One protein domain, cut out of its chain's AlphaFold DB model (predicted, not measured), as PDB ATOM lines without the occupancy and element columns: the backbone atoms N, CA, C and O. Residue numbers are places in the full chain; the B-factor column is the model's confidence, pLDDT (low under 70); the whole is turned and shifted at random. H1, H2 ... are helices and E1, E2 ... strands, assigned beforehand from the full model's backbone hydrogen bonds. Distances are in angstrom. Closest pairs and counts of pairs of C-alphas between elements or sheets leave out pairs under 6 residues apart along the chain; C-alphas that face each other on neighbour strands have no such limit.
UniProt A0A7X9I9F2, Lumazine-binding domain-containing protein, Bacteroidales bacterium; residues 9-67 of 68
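AT A GLANCE: This is residues 9 to 67 of the 68 residues of the protein "Lumazine-binding domain-containing protein" of Bacteroidales bacterium (UniProt A0A7X9I9F2). A small two-strand hairpin, E1 and E2, leads to two short helices, H1 and H2, at one far end, and one long straight helix, H3, sticks out as an arm that makes the other end. Residues 33 to 44, an open loop with no named element, run from H2 to H3. The printed part has 59 residues, with two strands and three helices in the order E1, E2, H1, H2, H3; the sheet is antiparallel and the class is mixed, helices and strands. The whole is extended, with a radius of gyration of the C-alphas of 18.4 A and spans of 57 by 21 by 18 A.

IN THESE COORDINATES: E1 is residues 9 to 12, beginning at C-alpha 9 (33.902, -31.798, -50.365), and E2 is residues 15 to 18, 10.3 A long. H1 is residues 22 to 27 and H2 is residues 29 to 32. H3 is residues 45 to 65, 31.0 A from first to last C-alpha, from (21.405, -43.769, -55.192) to (24.562, -57.474, -27.581).

HOW THE PARTS SIT: E1 and E2 form a hairpin, antiparallel at 177 degrees. N 9 and O 17 are 2.8 A apart and N 17 and O 9 are 2.9 A apart, both within hydrogen-bond range. H1 and H2 are close but not clearly touching; their closest C-alphas, those of Trp 25 and His 31, are 5.9 A apart. H3 touches no helix and is apart from E1, E2, H1 and H2. In H1 and H3 every O i to N i+4 pair is within hydrogen-bond range; H2 is too short for such a pair.

THE WHOLE: The two C-alphas farthest apart, those of Glu 26 and Gly 67, are 58.2 A apart. The printed part has no cut. The link from H2 to H3, 12 residues, is long; the other links are tight. Residues 31 to 67, of which 45 to 65 belong to H3, stand free. Mean pLDDT of the printed part is 92.6, and residues 65 and 67 are under 70.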
ATOM      1  N   VAL A   9      32.769 -32.045 -51.262       95.25
ATOM      2  CA  VAL A   9      33.902 -31.798 -50.365       95.25
ATOM      3  C   VAL A   9      33.423 -31.087 -49.096       95.25
ATOM      4  O   VAL A   9      32.359 -30.468 -49.082       95.25
ATOM      5  N   ASN A  10      34.196 -31.185 -48.008       95.69
ATOM      6  CA  ASN A  10      33.925 -30.488 -46.739       95.69
ATOM      7  C   ASN A  10      32.469 -30.644 -46.240       95.69
ATOM      8  O   ASN A  10      31.753 -29.665 -46.007       95.69
ATOM      9  N   SER A  11      32.013 -31.895 -46.141       94.62
ATOM     10  CA  SER A  11      30.660 -32.216 -45.685       94.62
ATOM     11  C   SER A  11      30.484 -31.896 -44.197       94.62
ATOM     12  O   SER A  11      31.331 -32.231 -43.370       94.62
ATOM     13  N   LYS A  12      29.368 -31.247 -43.853       96.81
ATOM     14  CA  LYS A  12      28.963 -30.857 -42.495       96.81
ATOM     15  C   LYS A  12      27.488 -31.228 -42.274       96.81
ATOM     16  O   LYS A  12      26.761 -31.431 -43.244       96.81
ATOM     17  N   PRO A  13      26.981 -31.240 -41.025       94.81
ATOM     18  CA  PRO A  13      25.630 -31.732 -40.725       94.81
ATOM     19  C   PRO A  13      24.469 -31.092 -41.509       94.81
ATOM     20  O   PRO A  13      23.446 -31.738 -41.708       94.81
ATOM     21  N   LYS A  14      24.594 -29.830 -41.940       94.94
ATOM     22  CA  LYS A  14      23.543 -29.097 -42.679       94.94
ATOM     23  C   LYS A  14      24.061 -28.366 -43.918       94.94
ATOM     24  O   LYS A  14      23.378 -27.503 -44.460       94.94
ATOM     25  N   SER A  15      25.285 -28.657 -44.345       96.19
ATOM     26  CA  SER A  15      25.907 -27.981 -45.480       96.19
ATOM     27  C   SER A  15      27.006 -28.840 -46.069       96.19
ATOM     28  O   SER A  15      27.689 -29.557 -45.348       96.19
ATOM     29  N   PHE A  16      27.251 -28.683 -47.355       96.31
ATOM     30  CA  PHE A  16      28.385 -29.285 -48.032       96.31
ATOM     31  C   PHE A  16      28.971 -28.268 -49.006       96.31
ATOM     32  O   PHE A  16      28.344 -27.247 -49.300       96.31
ATOM     33  N   GLN A  17      30.177 -28.533 -49.483       96.94
ATOM     34  CA  GLN A  17      30.809 -27.756 -50.538       96.94
ATOM     35  C   GLN A  17      30.998 -28.639 -51.770       96.94
ATOM     36  O   GLN A  17      30.997 -29.868 -51.691       96.94
ATOM     37  N   VAL A  18      31.131 -27.997 -52.921       95.50
ATOM     38  CA  VAL A  18      31.407 -28.641 -54.204       95.50
ATOM     39  C   VAL A  18      32.471 -27.827 -54.916       95.50
ATOM     40  O   VAL A  18      32.502 -26.602 -54.788       95.50
ATOM     41  N   ALA A  19      33.334 -28.503 -55.663       93.06
ATOM     42  CA  ALA A  19      34.219 -27.841 -56.607       93.06
ATOM     43  C   ALA A  19      33.504 -27.726 -57.959       93.06
ATOM     44  O   ALA A  19      32.922 -28.700 -58.436       93.06
ATOM     45  N   ILE A  20      33.547 -26.542 -58.569       94.62
ATOM     46  CA  ILE A  20      33.005 -26.295 -59.908       94.62
ATOM     47  C   ILE A  20      34.177 -25.909 -60.805       94.62
ATOM     48  O   ILE A  20      34.892 -24.952 -60.513       94.62
ATOM     49  N   ILE A  21      34.379 -26.669 -61.881       95.69
ATOM     50  CA  ILE A  21      35.393 -26.370 -62.899       95.69
ATOM     51  C   ILE A  21      34.842 -25.371 -63.934       95.69
ATOM     52  O   ILE A  21      33.621 -25.308 -64.101       95.69
ATOM     53  N   PRO A  22      35.704 -24.633 -64.666       96.62
ATOM     54  CA  PRO A  22      35.271 -23.589 -65.600       96.62
ATOM     55  C   PRO A  22      34.220 -24.050 -66.615       96.62
ATOM     56  O   PRO A  22      33.170 -23.430 -66.725       96.62
ATOM     57  N   PHE A  23      34.425 -25.206 -67.256       97.06
ATOM     58  CA  PHE A  23      33.454 -25.752 -68.209       97.06
ATOM     59  C   PHE A  23      32.061 -25.940 -67.581       97.06
ATOM     60  O   PHE A  23      31.066 -25.480 -68.130       97.06
ATOM     61  N   THR A  24      31.975 -26.549 -66.390       96.75
ATOM     62  CA  THR A  24      30.701 -26.715 -65.670       96.75
ATOM     63  C   THR A  24      30.077 -25.372 -65.297       96.75
ATOM     64  O   THR A  24      28.857 -25.243 -65.333       96.75
ATOM     65  N   TRP A  25      30.880 -24.374 -64.928       96.50
ATOM     66  CA  TRP A  25      30.388 -23.031 -64.618       96.50
ATOM     67  C   TRP A  25      29.770 -22.341 -65.841       96.50
ATOM     68  O   TRP A  25      28.719 -21.718 -65.714       96.50
ATOM     69  N   GLU A  26      30.400 -22.486 -67.007       96.94
ATOM     70  CA  GLU A  26      29.994 -21.855 -68.268       96.94
ATOM     71  C   GLU A  26      28.775 -22.520 -68.913       96.94
ATOM     72  O   GLU A  26      27.907 -21.828 -69.437       96.94
ATOM     73  N   VAL A  27      28.690 -23.854 -68.875       97.00
ATOM     74  CA  VAL A  27      27.660 -24.612 -69.613       97.00
ATOM     75  C   VAL A  27      26.452 -25.028 -68.766       97.00
ATOM     76  O   VAL A  27      25.559 -25.716 -69.260       97.00
ATOM     77  N   THR A  28      26.402 -24.643 -67.489       97.12
ATOM     78  CA  THR A  28      25.260 -24.913 -66.593       97.12
ATOM     79  C   THR A  28      24.704 -23.622 -66.005       97.12
ATOM     80  O   THR A  28      25.318 -22.567 -66.095       97.12
ATOM     81  N   ASN A  29      23.558 -23.684 -65.321       95.75
ATOM     82  CA  ASN A  29      22.956 -22.498 -64.702       95.75
ATOM     83  C   ASN A  29      23.687 -21.983 -63.444       95.75
ATOM     84  O   ASN A  29      23.190 -21.078 -62.772       95.75
ATOM     85  N   PHE A  30      24.850 -22.540 -63.091       96.19
ATOM     86  CA  PHE A  30      25.561 -22.187 -61.861       96.19
ATOM     87  C   PHE A  30      26.027 -20.739 -61.818       96.19
ATOM     88  O   PHE A  30      25.966 -20.132 -60.750       96.19
ATOM     89  N   HIS A  31      26.357 -20.145 -62.965       94.12
ATOM     90  CA  HIS A  31      26.707 -18.727 -63.045       94.12
ATOM     91  C   HIS A  31      25.554 -17.772 -62.673       94.12
ATOM     92  O   HIS A  31      25.777 -16.580 -62.462       94.12
ATOM     93  N   GLN A  32      24.318 -18.274 -62.575       95.75
ATOM     94  CA  GLN A  32      23.130 -17.509 -62.181       95.75
ATOM     95  C   GLN A  32      22.774 -17.684 -60.696       95.75
ATOM     96  O   GLN A  32      21.956 -16.928 -60.165       95.75
ATOM     97  N   ILE A  33      23.367 -18.669 -60.014       95.62
ATOM     98  CA  ILE A  33      23.074 -18.984 -58.614       95.62
ATOM     99  C   ILE A  33      23.692 -17.919 -57.710       95.62
ATOM    100  O   ILE A  33      24.870 -17.581 -57.813       95.62
ATOM    101  N   LYS A  34      22.893 -17.410 -56.772       96.62
ATOM    102  CA  LYS A  34      23.317 -16.443 -55.758       96.62
ATOM    103  C   LYS A  34      23.009 -16.983 -54.367       96.62
ATOM    104  O   LYS A  34      22.284 -17.963 -54.190       96.62
ATOM    105  N   LYS A  35      23.560 -16.340 -53.337       96.81
ATOM    106  CA  LYS A  35      23.229 -16.681 -51.949       96.81
ATOM    107  C   LYS A  35      21.711 -16.573 -51.744       96.81
ATOM    108  O   LYS A  35      21.125 -15.540 -52.046       96.81
ATOM    109  N   GLY A  36      21.105 -17.637 -51.222       97.00
ATOM    110  CA  GLY A  36      19.656 -17.730 -51.014       97.00
ATOM    111  C   GLY A  36      18.880 -18.367 -52.172       97.00
ATOM    112  O   GLY A  36      17.704 -18.670 -51.997       97.00
ATOM    113  N   THR A  37      19.511 -18.632 -53.323       97.25
ATOM    114  CA  THR A  37      18.881 -19.387 -54.413       97.25
ATOM    115  C   THR A  37      18.545 -20.805 -53.951       97.25
ATOM    116  O   THR A  37      19.407 -21.535 -53.461       97.25
ATOM    117  N   ILE A  38      17.285 -21.200 -54.136       97.38
ATOM    118  CA  ILE A  38      16.825 -22.569 -53.901       97.38
ATOM    119  C   ILE A  38      17.238 -23.424 -55.100       97.38
ATOM    120  O   ILE A  38      17.075 -23.017 -56.249       97.38
ATOM    121  N   VAL A  39      17.781 -24.607 -54.829       96.75
ATOM    122  CA  VAL A  39      18.267 -25.543 -55.847       96.75
ATOM    123  C   VAL A  39      17.725 -26.938 -55.588       96.75
ATOM    124  O   VAL A  39      17.472 -27.318 -54.443       96.75
ATOM    125  N   ASN A  40      17.611 -27.731 -56.649       96.75
ATOM    126  CA  ASN A  40      17.222 -29.130 -56.532       96.75
ATOM    127  C   ASN A  40      18.428 -29.976 -56.100       96.75
ATOM    128  O   ASN A  40      19.495 -29.934 -56.727       96.75
ATOM    129  N   ILE A  41      18.256 -30.762 -55.036       95.06
ATOM    130  CA  ILE A  41      19.284 -31.659 -54.499       95.06
ATOM    131  C   ILE A  41      18.849 -33.105 -54.698       95.06
ATOM    132  O   ILE A  41      17.802 -33.528 -54.218       95.06
ATOM    133  N   GLU A  42      19.710 -33.871 -55.353       94.38
ATOM    134  CA  GLU A  42      19.599 -35.316 -55.459       94.38
ATOM    135  C   GLU A  42      20.880 -35.938 -54.905       94.38
ATOM    136  O   GLU A  42      21.982 -35.472 -55.200       94.38
ATOM    137  N   PHE A  43      20.722 -36.959 -54.063       90.31
ATOM    138  CA  PHE A  43      21.829 -37.739 -53.516       90.31
ATOM    139  C   PHE A  43      22.001 -39.030 -54.301       90.31
ATOM    140  O   PHE A  43      21.000 -39.653 -54.672       90.31
ATOM    141  N   ASP A  44      23.258 -39.448 -54.430       91.44
ATOM    142  CA  ASP A  44      23.649 -40.692 -55.079       91.44
ATOM    143  C   ASP A  44      22.839 -41.886 -54.550       91.44
ATOM    144  O   ASP A  44      22.685 -42.104 -53.338       91.44
ATOM    145  N   ILE A  45      22.283 -42.646 -55.488       92.50
ATOM    146  CA  ILE A  45      21.405 -43.769 -55.192       92.50
ATOM    147  C   ILE A  45      22.153 -44.916 -54.501       92.50
ATOM    148  O   ILE A  45      21.619 -45.507 -53.559       92.50
ATOM    149  N   LEU A  46      23.400 -45.194 -54.895       93.81
ATOM    150  CA  LEU A  46      24.240 -46.213 -54.270       93.81
ATOM    151  C   LEU A  46      24.536 -45.823 -52.825       93.81
ATOM    152  O   LEU A  46      24.368 -46.646 -51.925       93.81
ATOM    153  N   GLY A  47      24.862 -44.552 -52.580       91.62
ATOM    154  CA  GLY A  47      25.052 -44.019 -51.230       91.62
ATOM    155  C   GLY A  47      23.836 -44.255 -50.323       91.62
ATOM    156  O   GLY A  47      23.987 -44.717 -49.188       91.62
ATOM    157  N   LYS A  48      22.614 -44.026 -50.830       91.06
ATOM    158  CA  LYS A  48      21.365 -44.301 -50.091       91.06
ATOM    159  C   LYS A  48      21.208 -45.784 -49.749       91.06
ATOM    160  O   LYS A  48      20.832 -46.115 -48.622       91.06
ATOM    161  N   TYR A  49      21.486 -46.676 -50.700       95.56
ATOM    162  CA  TYR A  49      21.390 -48.120 -50.473       95.56
ATOM    163  C   TYR A  49      22.441 -48.614 -49.477       95.56
ATOM    164  O   TYR A  49      22.086 -49.328 -48.538       95.56
ATOM    165  N   ILE A  50      23.693 -48.175 -49.610       96.19
ATOM    166  CA  ILE A  50      24.775 -48.510 -48.676       96.19
ATOM    167  C   ILE A  50      24.409 -48.054 -47.262       96.19
ATOM    168  O   ILE A  50      24.452 -48.855 -46.331       96.19
ATOM    169  N   ALA A  51      23.959 -46.808 -47.090       93.94
ATOM    170  CA  ALA A  51      23.550 -46.291 -45.785       93.94
ATOM    171  C   ALA A  51      22.413 -47.119 -45.159       93.94
ATOM    172  O   ALA A  51      22.438 -47.411 -43.960       93.94
ATOM    173  N   LYS A  52      21.431 -47.543 -45.966       94.56
ATOM    174  CA  LYS A  52      20.335 -48.412 -45.512       94.56
ATOM    175  C   LYS A  52      20.848 -49.776 -45.050       94.56
ATOM    176  O   LYS A  52      20.438 -50.234 -43.985       94.56
ATOM    177  N   ILE A  53      21.740 -50.402 -45.818       96.50
ATOM    178  CA  ILE A  53      22.332 -51.706 -45.490       96.50
ATOM    179  C   ILE A  53      23.157 -51.608 -44.201       96.50
ATOM    180  O   ILE A  53      22.919 -52.367 -43.263       96.50
ATOM    181  N   VAL A  54      24.056 -50.624 -44.105       97.19
ATOM    182  CA  VAL A  54      24.896 -50.395 -42.916       97.19
ATOM    183  C   VAL A  54      24.033 -50.168 -41.676       97.19
ATOM    184  O   VAL A  54      24.267 -50.788 -40.640       97.19
ATOM    185  N   LYS A  55      22.971 -49.359 -41.782       95.56
ATOM    186  CA  LYS A  55      22.025 -49.143 -40.678       95.56
ATOM    187  C   LYS A  55      21.390 -50.451 -40.201       95.56
ATOM    188  O   LYS A  55      21.270 -50.658 -38.997       95.56
ATOM    189  N   GLN A  56      20.982 -51.334 -41.113       94.69
ATOM    190  CA  GLN A  56      20.383 -52.621 -40.747       94.69
ATOM    191  C   GLN A  56      21.377 -53.547 -40.040       94.69
ATOM    192  O   GLN A  56      21.001 -54.203 -39.070       94.69
ATOM    193  N   ILE A  57      22.632 -53.580 -40.495       95.44
ATOM    194  CA  ILE A  57      23.696 -54.381 -39.873       95.44
ATOM    195  C   ILE A  57      23.950 -53.904 -38.438       95.44
ATOM    196  O   ILE A  57      23.916 -54.714 -37.513       95.44
ATOM    197  N   LEU A  58      24.100 -52.593 -38.233       93.69
ATOM    198  CA  LEU A  58      24.336 -52.011 -36.906       93.69
ATOM    199  C   LEU A  58      23.164 -52.246 -35.939       93.69
ATOM    200  O   LEU A  58      23.376 -52.487 -34.755       93.69
ATOM    201  N   VAL A  59      21.918 -52.213 -36.428       91.38
ATOM    202  CA  VAL A  59      20.734 -52.527 -35.606       91.38
ATOM    203  C   VAL A  59      20.710 -54.000 -35.192       91.38
ATOM    204  O   VAL A  59      20.339 -54.299 -34.059       91.38
ATOM    205  N   LYS A  60      21.095 -54.924 -36.083       87.56
ATOM    206  CA  LYS A  60      21.162 -56.357 -35.756       87.56
ATOM    207  C   LYS A  60      22.221 -56.654 -34.693       87.56
ATOM    208  O   LYS A  60      21.931 -57.435 -33.797       87.56
ATOM    209  N   GLN A  61      23.384 -56.000 -34.761       86.19
ATOM    210  CA  GLN A  61      24.452 -56.150 -33.763       86.19
ATOM    211  C   GLN A  61      23.993 -55.702 -32.369       86.19
ATOM    212  O   GLN A  61      24.051 -56.489 -31.434       86.19
ATOM    213  N   LYS A  62      23.390 -54.509 -32.248       80.75
ATOM    214  CA  LYS A  62      22.873 -54.013 -30.958       80.75
ATOM    215  C   LYS A  62      21.864 -54.956 -30.298       80.75
ATOM    216  O   LYS A  62      21.933 -55.181 -29.099       80.75
ATOM    217  N   LYS A  63      20.958 -55.552 -31.081       75.94
ATOM    218  CA  LYS A  63      19.985 -56.531 -30.563       75.94
ATOM    219  C   LYS A  63      20.632 -57.827 -30.070       75.94
ATOM    220  O   LYS A  63      20.044 -58.513 -29.243       75.94
ATOM    221  N   GLN A  64      21.787 -58.190 -30.619       72.06
ATOM    222  CA  GLN A  64      22.524 -59.389 -30.234       72.06
ATOM    223  C   GLN A  64      23.372 -59.148 -28.976       72.06
ATOM    224  O   GLN A  64      23.550 -60.074 -28.189       72.06
ATOM    225  N   ASP A  65      23.818 -57.907 -28.768       69.81
ATOM    226  CA  ASP A  65      24.562 -57.474 -27.581       69.81
ATOM    227  C   ASP A  65      23.647 -57.195 -26.371       69.81
ATOM    228  O   ASP A  65      24.029 -57.488 -25.245       69.81
ATOM    229  N   GLU A  66      22.427 -56.683 -26.581       70.50
ATOM    230  CA  GLU A  66      21.424 -56.450 -25.518       70.50
ATOM    231  C   GLU A  66      20.689 -57.733 -25.072       70.50
ATOM    232  O   GLU A  66      19.997 -57.735 -24.058       70.50
ATOM    233  N   GLY A  67      20.808 -58.819 -25.843       58.66
ATOM    234  CA  GLY A  67      20.199 -60.125 -25.564       58.66
ATOM    235  C   GLY A  67      21.116 -61.120 -24.842       58.66
ATOM    236  O   GLY A  67      20.797 -62.311 -24.825       58.66
TER     237      GLY A  67